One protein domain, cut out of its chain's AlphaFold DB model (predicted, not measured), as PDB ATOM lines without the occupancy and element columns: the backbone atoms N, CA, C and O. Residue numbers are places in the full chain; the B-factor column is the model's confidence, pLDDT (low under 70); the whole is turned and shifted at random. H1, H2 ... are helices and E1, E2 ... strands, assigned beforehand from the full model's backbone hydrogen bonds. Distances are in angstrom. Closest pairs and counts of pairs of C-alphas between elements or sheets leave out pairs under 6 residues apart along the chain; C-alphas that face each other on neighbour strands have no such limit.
ATOM      1  N   ARG A   9     118.837  97.753 129.644       77.12
ATOM      2  CA  ARG A   9     118.502  99.141 129.327       77.12
ATOM      3  C   ARG A   9     117.227  99.384 128.513       77.12
ATOM      4  O   ARG A   9     117.083 100.459 127.930       77.12
ATOM      5  N   ARG A  10     116.301  98.430 128.497       85.62
ATOM      6  CA  ARG A  10     115.030  98.520 127.774       85.62
ATOM      7  C   ARG A  10     113.870  98.253 128.723       85.62
ATOM      8  O   ARG A  10     113.899  97.280 129.472       85.62
ATOM      9  N   GLY A  11     112.857  99.111 128.642       90.31
ATOM     10  CA  GLY A  11     111.574  98.908 129.305       90.31
ATOM     11  C   GLY A  11     110.613  98.179 128.377       90.31
ATOM     12  O   GLY A  11     110.642  98.381 127.165       90.31
ATOM     13  N   ARG A  12     109.755  97.324 128.913       92.31
ATOM     14  CA  ARG A  12     108.707  96.653 128.145       92.31
ATOM     15  C   ARG A  12     107.545  96.302 129.056       92.31
ATOM     16  O   ARG A  12     107.761  95.836 130.171       92.31
ATOM     17  N   VAL A  13     106.333  96.430 128.531       93.94
ATOM     18  CA  VAL A  13     105.118  95.925 129.174       93.94
ATOM     19  C   VAL A  13     104.549  94.787 128.343       93.94
ATOM     20  O   VAL A  13     104.420  94.888 127.117       93.94
ATOM     21  N   SER A  14     104.235  93.685 129.016       92.81
ATOM     22  CA  SER A  14     103.586  92.525 128.421       92.81
ATOM     23  C   SER A  14     102.286  92.203 129.141       92.81
ATOM     24  O   SER A  14     102.232  92.295 130.364       92.81
ATOM     25  N   ILE A  15     101.288  91.723 128.406       90.88
ATOM     26  CA  ILE A  15     100.024  91.241 128.968       90.88
ATOM     27  C   ILE A  15      99.929  89.736 128.750       90.88
ATOM     28  O   ILE A  15     100.170  89.231 127.651       90.88
ATOM     29  N   ARG A  16      99.575  88.998 129.803       86.00
ATOM     30  CA  ARG A  16      99.225  87.579 129.701       86.00
ATOM     31  C   ARG A  16      97.710  87.430 129.582       86.00
ATOM     32  O   ARG A  16      96.967  87.979 130.397       86.00
ATOM     33  N   THR A  17      97.277  86.658 128.590       82.00
ATOM     34  CA  THR A  17      95.872  86.306 128.354       82.00
ATOM     35  C   THR A  17      95.668  84.809 128.589       82.00
ATOM     36  O   THR A  17      96.622  84.038 128.547       82.00
ATOM     37  N   SER A  18      94.429  84.376 128.827       77.50
ATOM     38  CA  SER A  18      94.105  82.952 129.024       77.50
ATOM     39  C   SER A  18      94.357  82.090 127.782       77.50
ATOM     40  O   SER A  18      94.566  80.888 127.902       77.50
ATOM     41  N   LYS A  19      94.359  82.699 126.589       74.31
ATOM     42  CA  LYS A  19      94.518  82.007 125.301       74.31
ATOM     43  C   LYS A  19      95.974  81.690 124.944       74.31
ATOM     44  O   LYS A  19      96.210  80.867 124.066       74.31
ATOM     45  N   HIS A  20      96.946  82.336 125.588       67.94
ATOM     46  CA  HIS A  20      98.360  82.178 125.258       67.94
ATOM     47  C   HIS A  20      99.191  81.877 126.504       67.94
ATOM     48  O   HIS A  20      99.159  82.617 127.485       67.94
ATOM     49  N   ALA A  21     100.011  80.825 126.436       74.00
ATOM     50  CA  ALA A  21     100.951  80.491 127.507       74.00
ATOM     51  C   ALA A  21     102.001  81.605 127.724       74.00
ATOM     52  O   ALA A  21     102.411  81.890 128.857       74.00
ATOM     53  N   ASN A  22     102.399  82.281 126.640       80.75
ATOM     54  CA  ASN A  22     103.425  83.318 126.653       80.75
ATOM     55  C   ASN A  22     102.822  84.733 126.725       80.75
ATOM     56  O   ASN A  22     101.846  85.014 126.030       80.75
ATOM     57  N   PRO A  23     103.413  85.651 127.519       85.56
ATOM     58  CA  PRO A  23     102.996  87.050 127.548       85.56
ATOM     59  C   PRO A  23     103.178  87.739 126.189       85.56
ATOM     60  O   PRO A  23     104.233  87.620 125.558       85.56
ATOM     61  N   ILE A  24     102.183  88.519 125.776       89.81
ATOM     62  CA  ILE A  24     102.215  89.331 124.558       89.81
ATOM     63  C   ILE A  24     102.861  90.672 124.888       89.81
ATOM     64  O   ILE A  24     102.404  91.365 125.794       89.81
ATOM     65  N   THR A  25     103.909  91.059 124.161       92.06
ATOM     66  CA  THR A  25     104.464  92.415 124.259       92.06
ATOM     67  C   THR A  25     103.470  93.429 123.724       92.06
ATOM     68  O   THR A  25     103.087  93.331 122.561       92.06
ATOM     69  N   VAL A  26     103.113  94.428 124.527       92.88
ATOM     70  CA  VAL A  26     102.188  95.479 124.083       92.88
ATOM     71  C   VAL A  26     102.954  96.732 123.691       92.88
ATOM     72  O   VAL A  26     102.718  97.265 122.615       92.88
ATOM     73  N   ILE A  27     103.913  97.171 124.513       93.81
ATOM     74  CA  ILE A  27     104.728  98.363 124.235       93.81
ATOM     75  C   ILE A  27     106.165  98.137 124.718       93.81
ATOM     76  O   ILE A  27     106.400  97.502 125.751       93.81
ATOM     77  N   ILE A  28     107.134  98.671 123.971       93.00
ATOM     78  CA  ILE A  28     108.557  98.665 124.328       93.00
ATOM     79  C   ILE A  28     109.086 100.100 124.405       93.00
ATOM     80  O   ILE A  28     108.780 100.934 123.559       93.00
ATOM     81  N   VAL A  29     109.957 100.355 125.377       92.19
ATOM     82  CA  VAL A  29     110.791 101.551 125.489       92.19
ATOM     83  C   VAL A  29     112.232 101.207 125.135       92.19
ATOM     84  O   VAL A  29     112.836 100.291 125.704       92.19
ATOM     85  N   LYS A  30     112.800 101.973 124.203       90.56
ATOM     86  CA  LYS A  30     114.195 101.863 123.765       90.56
ATOM     87  C   LYS A  30     114.950 103.182 123.967       90.56
ATOM     88  O   LYS A  30     114.327 104.244 123.989       90.56
ATOM     89  N   PRO A  31     116.288 103.145 124.087       88.38
ATOM     90  CA  PRO A  31     117.104 104.355 124.060       88.38
ATOM     91  C   PRO A  31     116.936 105.113 122.740       88.38
ATOM     92  O   PRO A  31     116.926 104.491 121.675       88.38
ATOM     93  N   ILE A  32     116.885 106.449 122.780       85.38
ATOM     94  CA  ILE A  32     116.727 107.262 121.561       85.38
ATOM     95  C   ILE A  32     117.844 107.042 120.532       85.38
ATOM     96  O   ILE A  32     117.591 107.129 119.333       85.38
ATOM     97  N   ALA A  33     119.052 106.696 120.984       83.88
ATOM     98  CA  ALA A  33     120.189 106.387 120.119       83.88
ATOM     99  C   ALA A  33     119.936 105.163 119.215       83.88
ATOM    100  O   ALA A  33     120.536 105.050 118.153       83.88
ATOM    101  N   GLU A  34     119.015 104.266 119.594       84.56
ATOM    102  CA  GLU A  34     118.613 103.119 118.769       84.56
ATOM    103  C   GLU A  34     117.559 103.481 117.701       84.56
ATOM    104  O   GLU A  34     117.136 102.624 116.918       84.56
ATOM    105  N   SER A  35     117.091 104.733 117.661       80.69
ATOM    106  CA  SER A  35     116.126 105.212 116.672       80.69
ATOM    107  C   SER A  35     116.795 105.316 115.300       80.69
ATOM    108  O   SER A  35     117.398 106.339 114.972       80.69
ATOM    109  N   LYS A  36     116.628 104.300 114.448       70.44
ATOM    110  CA  LYS A  36     117.043 104.346 113.037       70.44
ATOM    111  C   LYS A  36     116.149 105.303 112.242       70.44
ATOM    112  O   LYS A  36     115.191 104.847 111.643       70.44
ATOM    113  N   GLY A  37     116.433 106.607 112.289       55.38
ATOM    114  CA  GLY A  37     116.171 107.633 111.256       55.38
ATOM    115  C   GLY A  37     114.795 107.793 110.572       55.38
ATOM    116  O   GLY A  37     114.634 108.754 109.828       55.38
ATOM    117  N   GLY A  38     113.802 106.931 110.789       53.28
ATOM    118  CA  GLY A  38     112.479 107.009 110.176       53.28
ATOM    119  C   GLY A  38     111.634 108.047 110.897       53.28
ATOM    120  O   GLY A  38     111.094 107.782 111.968       53.28
ATOM    121  N   LYS A  39     111.564 109.257 110.342       48.91
ATOM    122  CA  LYS A  39     110.753 110.357 110.869       48.91
ATOM    123  C   LYS A  39     109.256 110.023 110.760       48.91
ATOM    124  O   LYS A  39     108.644 110.349 109.751       48.91
ATOM    125  N   LEU A  40     108.639 109.483 111.814       49.03
ATOM    126  CA  LEU A  40     107.254 109.861 112.114       49.03
ATOM    127  C   LEU A  40     107.327 111.218 112.828       49.03
ATOM    128  O   LEU A  40     107.673 111.295 114.008       49.03
ATOM    129  N   LYS A  41     107.130 112.298 112.062       46.34
ATOM    130  CA  LYS A  41     107.173 113.683 112.544       46.34
ATOM    131  C   LYS A  41     105.890 114.013 113.307       46.34
ATOM    132  O   LYS A  41     104.998 114.639 112.759       46.34
ATOM    133  N   GLU A  42     105.823 113.653 114.576       49.28
ATOM    134  CA  GLU A  42     104.985 114.397 115.519       49.28
ATOM    135  C   GLU A  42     105.870 114.744 116.709       49.28
ATOM    136  O   GLU A  42     106.310 113.878 117.465       49.28
ATOM    137  N   HIS A  43     106.239 116.021 116.768       42.38
ATOM    138  CA  HIS A  43     107.109 116.588 117.783       42.38
ATOM    139  C   HIS A  43     106.316 116.797 119.072       42.38
ATOM    140  O   HIS A  43     105.817 117.883 119.336       42.38
ATOM    141  N   THR A  44     106.255 115.776 119.916       51.66
ATOM    142  CA  THR A  44     106.375 116.029 121.353       51.66
ATOM    143  C   THR A  44     107.867 115.959 121.649       51.66
ATOM    144  O   THR A  44     108.478 114.923 121.394       51.66
ATOM    145  N   ASN A  45     108.488 117.047 122.110       60.25
ATOM    146  CA  ASN A  45     109.951 117.218 122.225       60.25
ATOM    147  C   ASN A  45     110.689 116.196 123.130       60.25
ATOM    148  O   ASN A  45     111.888 116.330 123.364       60.25
ATOM    149  N   GLU A  46     110.013 115.157 123.619       72.69
ATOM    150  CA  GLU A  46     110.480 114.262 124.679       72.69
ATOM    151  C   GLU A  46     110.770 112.818 124.218       72.69
ATOM    152  O   GLU A  46     111.617 112.148 124.816       72.69
ATOM    153  N   TYR A  47     110.130 112.321 123.149       81.00
ATOM    154  CA  TYR A  47     110.304 110.937 122.675       81.00
ATOM    155  C   TYR A  47     109.967 110.753 121.185       81.00
ATOM    156  O   TYR A  47     109.304 111.586 120.573       81.00
ATOM    157  N   ARG A  48     110.422 109.644 120.576       85.75
ATOM    158  CA  ARG A  48     110.049 109.238 119.199       85.75
ATOM    159  C   ARG A  48     109.216 107.962 119.201       85.75
ATOM    160  O   ARG A  48     109.347 107.141 120.105       85.75
ATOM    161  N   ARG A  49     108.405 107.765 118.161       87.44
ATOM    162  CA  ARG A  49     107.536 106.589 117.994       87.44
ATOM    163  C   ARG A  49     107.937 105.800 116.754       87.44
ATOM    164  O   ARG A  49     108.196 106.391 115.710       87.44
ATOM    165  N   ALA A  50     107.965 104.477 116.862       88.00
ATOM    166  CA  ALA A  50     108.072 103.567 115.726       88.00
ATOM    167  C   ALA A  50     107.401 102.224 116.055       88.00
ATOM    168  O   ALA A  50     106.798 102.058 117.114       88.00
ATOM    169  N   PHE A  51     107.555 101.244 115.169       85.75
ATOM    170  CA  PHE A  51     107.212  99.851 115.439       85.75
ATOM    171  C   PHE A  51     108.486  99.010 115.531       85.75
ATOM    172  O   PHE A  51     109.389  99.129 114.704       85.75
ATOM    173  N   ALA A  52     108.559  98.136 116.534       80.50
ATOM    174  CA  ALA A  52     109.618  97.143 116.667       80.50
ATOM    175  C   ALA A  52     109.001  95.791 117.019       80.50
ATOM    176  O   ALA A  52     108.154  95.715 117.899       80.50
ATOM    177  N   TYR A  53     109.431  94.716 116.352       75.62
ATOM    178  CA  TYR A  53     108.957  93.352 116.635       75.62
ATOM    179  C   TYR A  53     107.420  93.219 116.672       75.62
ATOM    180  O   TYR A  53     106.882  92.524 117.527       75.62
ATOM    181  N   LYS A  54     106.716  93.888 115.743       85.06
ATOM    182  CA  LYS A  54     105.240  93.909 115.644       85.06
ATOM    183  C   LYS A  54     104.507  94.563 116.832       85.06
ATOM    184  O   LYS A  54     103.308  94.361 116.977       85.06
ATOM    185  N   CYS A  55     105.185  95.369 117.649       87.69
ATOM    186  CA  CYS A  55     104.553  96.184 118.692       87.69
ATOM    187  C   CYS A  55     105.028  97.650 118.639       87.69
ATOM    188  O   CYS A  55     106.129  97.918 118.134       87.69
ATOM    189  N   PRO A  56     104.224  98.603 119.143       91.50
ATOM    190  CA  PRO A  56     104.650  99.982 119.346       91.50
ATOM    191  C   PRO A  56     105.951 100.083 120.152       91.50
ATOM    192  O   PRO A  56     106.125  99.443 121.194       91.50
ATOM    193  N   ALA A  57     106.868 100.913 119.663       91.25
ATOM    194  CA  ALA A  57     108.131 101.224 120.307       91.25
ATOM    195  C   ALA A  57     108.254 102.733 120.524       91.25
ATOM    196  O   ALA A  57     108.174 103.518 119.576       91.25
ATOM    197  N   LEU A  58     108.493 103.121 121.773       91.19
ATOM    198  CA  LEU A  58     108.792 104.492 122.157       91.19
ATOM    199  C   LEU A  58     110.288 104.637 122.436       91.19
ATOM    200  O   LEU A  58     110.909 103.799 123.089       91.19
ATOM    201  N   TYR A  59     110.875 105.712 121.936       88.94
ATOM    202  CA  TYR A  59     112.300 105.989 122.026       88.94
ATOM    203  C   TYR A  59     112.511 107.208 122.912       88.94
ATOM    204  O   TYR A  59     112.191 108.322 122.502       88.94
ATOM    205  N   PHE A  60     113.058 106.993 124.105       88.25
ATOM    206  CA  PHE A  60     113.235 108.029 125.124       88.25
ATOM    207  C   PHE A  60     114.717 108.337 125.364       88.25
ATOM    208  O   PHE A  60     115.570 107.445 125.297       88.25
ATOM    209  N   ASN A  61     115.010 109.594 125.710       83.69
ATOM    210  CA  ASN A  61     116.281 109.971 126.343       83.69
ATOM    211  C   ASN A  61     116.353 109.395 127.765       83.69
ATOM    212  O   ASN A  61     117.275 108.658 128.113       83.69
ATOM    213  N   ALA A  62     115.329 109.680 128.573       87.94
ATOM    214  CA  ALA A  62     115.205 109.188 129.937       87.94
ATOM    215  C   ALA A  62     114.443 107.853 129.967       87.94
ATOM    216  O   ALA A  62     113.218 107.818 130.053       87.94
ATOM    217  N   ARG A  63     115.171 106.729 129.915       86.62
ATOM    218  CA  ARG A  63     114.571 105.379 129.881       86.62
ATOM    219  C   ARG A  63     113.621 105.105 131.048       86.62
ATOM    220  O   ARG A  63     112.554 104.558 130.818       86.62
ATOM    221  N   VAL A  64     113.991 105.479 132.276       90.50
ATOM    222  CA  VAL A  64     113.145 105.259 133.467       90.50
ATOM    223  C   VAL A  64     111.805 105.977 133.317       90.50
ATOM    224  O   VAL A  64     110.768 105.365 133.545       90.50
ATOM    225  N   LEU A  65     111.825 107.239 132.878       91.44
ATOM    226  CA  LEU A  65     110.614 108.013 132.610       91.44
ATOM    227  C   LEU A  65     109.752 107.323 131.548       91.44
ATOM    228  O   LEU A  65     108.578 107.069 131.791       91.44
ATOM    229  N   GLY A  66     110.361 106.931 130.425       91.94
ATOM    230  CA  GLY A  66     109.662 106.220 129.358       91.94
ATOM    231  C   GLY A  66     109.041 104.900 129.819       91.94
ATOM    232  O   GLY A  66     107.900 104.608 129.474       91.94
ATOM    233  N   THR A  67     109.757 104.109 130.626       93.06
ATOM    234  CA  THR A  67     109.229 102.856 131.182       93.06
ATOM    235  C   THR A  67     108.035 103.117 132.096       93.06
ATOM    236  O   THR A  67     107.032 102.428 131.957       93.06
ATOM    237  N   LYS A  68     108.109 104.114 132.990       94.25
ATOM    238  CA  LYS A  68     106.976 104.492 133.850       94.25
ATOM    239  C   LYS A  68     105.756 104.885 133.019       94.25
ATOM    240  O   LYS A  68     104.688 104.329 133.224       94.25
ATOM    241  N   TRP A  69     105.958 105.721 132.001       92.94
ATOM    242  CA  TRP A  69     104.895 106.168 131.098       92.94
ATOM    243  C   TRP A  69     104.168 105.019 130.405       92.94
ATOM    244  O   TRP A  69     102.943 104.997 130.387       92.94
ATOM    245  N   ILE A  70     104.895 104.052 129.833       93.62
ATOM    246  CA  ILE A  70     104.230 102.930 129.153       93.62
ATOM    247  C   ILE A  70     103.531 101.993 130.134       93.62
ATOM    248  O   ILE A  70     102.559 101.347 129.756       93.62
ATOM    249  N   VAL A  71     104.025 101.894 131.371       94.81
ATOM    250  CA  VAL A  71     103.371 101.116 132.423       94.81
ATOM    251  C   VAL A  71     102.073 101.798 132.827       94.81
ATOM    252  O   VAL A  71     101.039 101.143 132.770       94.81
ATOM    253  N   ASP A  72     102.105 103.092 133.143       94.88
ATOM    254  CA  ASP A  72     100.909 103.865 133.491       94.88
ATOM    255  C   ASP A  72      99.883 103.807 132.353       94.88
ATOM    256  O   ASP A  72      98.772 103.338 132.562       94.88
ATOM    257  N   TYR A  73     100.296 104.080 131.111       93.75
ATOM    258  CA  TYR A  73      99.412 103.987 129.946       93.75
ATOM    259  C   TYR A  73      98.731 102.618 129.802       93.75
ATOM    260  O   TYR A  73      97.525 102.548 129.585       93.75
ATOM    261  N   VAL A  74      99.488 101.514 129.881       93.56
ATOM    262  CA  VAL A  74      98.920 100.168 129.693       93.56
ATOM    263  C   VAL A  74      98.019  99.790 130.868       93.56
ATOM    264  O   VAL A  74      96.920  99.284 130.654       93.56
ATOM    265  N   THR A  75      98.461 100.046 132.097       93.50
ATOM    266  CA  THR A  75      97.682  99.717 133.299       93.50
ATOM    267  C   THR A  75      96.380 100.508 133.368       93.50
ATOM    268  O   THR A  75      95.351  99.919 133.685       93.50
ATOM    269  N   ASP A  76      96.384 101.783 132.972       94.31
ATOM    270  CA  ASP A  76      95.177 102.609 132.888       94.31
ATOM    271  C   ASP A  76      94.251 102.118 131.766       94.31
ATOM    272  O   ASP A  76      93.063 101.881 131.998       94.31
ATOM    273  N   LEU A  77      94.799 101.870 130.568       94.56
ATOM    274  CA  LEU A  77      94.039 101.416 129.398       94.56
ATOM    275  C   LEU A  77      93.278 100.109 129.653       94.56
ATOM    276  O   LEU A  77      92.161  99.942 129.164       94.56
ATOM    277  N   PHE A  78      93.881  99.173 130.388       91.56
ATOM    278  CA  PHE A  78      93.260  97.885 130.704       91.56
ATOM    279  C   PHE A  78      92.650  97.824 132.107       91.56
ATOM    280  O   PHE A  78      92.025  96.816 132.437       91.56
ATOM    281  N   SER A  79      92.813  98.872 132.921       92.75
ATOM    282  CA  SER A  79      92.413  98.901 134.334       92.75
ATOM    283  C   SER A  79      92.998  97.720 135.128       92.75
ATOM    284  O   SER A  79      92.285  96.972 135.800       92.75
ATOM    285  N   LEU A  80      94.311  97.511 135.001       90.56
ATOM    286  CA  LEU A  80      95.032  96.381 135.589       90.56
ATOM    287  C   LEU A  80      96.192  96.831 136.472       90.56
ATOM    288  O   LEU A  80      96.984  97.684 136.094       90.56
ATOM    289  N   ASP A  81      96.371  96.145 137.601       92.94
ATOM    290  CA  ASP A  81      97.597  96.253 138.389       92.94
ATOM    291  C   ASP A  81      98.768  95.512 137.739       92.94
ATOM    292  O   ASP A  81      98.618  94.498 137.032       92.94
ATOM    293  N   ILE A  82      99.971  95.942 138.110       94.12
ATOM    294  CA  ILE A  82     101.202  95.245 137.772       94.12
ATOM    295  C   ILE A  82     101.254  93.964 138.590       94.12
ATOM    296  O   ILE A  82     101.249  93.968 139.821       94.12
TER     297      ILE A  82
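This is residues 9 to 82 of the 194 residues of the protein "Protein CBG13927" of Caenorhabditis briggsae (UniProt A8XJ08). A strongly twisted sheet of four strands, E1, E2, E4 and E3, forms a wall with the single helix H1 over one face, running along the strands, while the other face has no named helix. The hairpin of E1 and E2 makes one half of the sheet and the hairpin of E3 and E4 the other, with E2 and E4 side by side. The printed part has 74 residues, with four named strands and one named helix in the order E1, E2, E3, E4, H1; the sheet is mixed, and so is the class, helices and strands. The whole is compact, with a radius of gyration of the C-alphas of 12.9 A, but elongated in outline, spanning 37 by 23 by 21 A.

Begin with the sheet, where E2, residues 24 to 31, is an inner strand that bends by 53 degrees at residue 27. On one side of it look for the edge strand E1, residues 10 to 15, antiparallel at 167 degrees, with N 13 and O 27 within hydrogen-bond range at 3.0 A. On its other side is E4, residues 55 to 60, parallel at 24 degrees, with N 58 and O 28 at 2.8 A. The other edge strand is E3, residues 47 to 52, the antiparallel neighbour of E4 at 150 degrees, with N 50 and O 57 within hydrogen-bond range at 2.9 A. E1 and E3 are apart. H1, residues 63 to 78, is on the sheet at a height over the sheet of 8.2 A, making two layers, a helix on one face of a sheet. It lies over E2, with 11 of its C-alphas falling on that strand, and is only just not over E1, on which 2 fall; on the local plane it stands at 20 degrees to E2, along the strands. The closest C-alphas of E1 and H1, those of Gly 11 and Thr 67, are 5.0 A apart. In H1 every O i to N i+4 pair is within hydrogen-bond range.

Find C-alpha 24 at (102.215, 89.331, 124.558); from there E2, the longest strand, runs 21.2 A to C-alpha 31. E1 begins at C-alpha 10, at (115.030, 98.520, 127.774), and is 16.7 A long. E3 measures 15.1 A and E4 16.0 A. H1 runs 22.6 A and ends at C-alpha 78, at (93.260, 97.885, 130.704).

The C-alphas of Lys 19 and Asn 45 are the two farthest apart, at 38.6 A. The printed part has no cut. The link from E2 to E3, residues 32 to 46, is long. Residue 20 and residues 37 to 45 have pLDDT under 70; the mean of the printed part is 83.2.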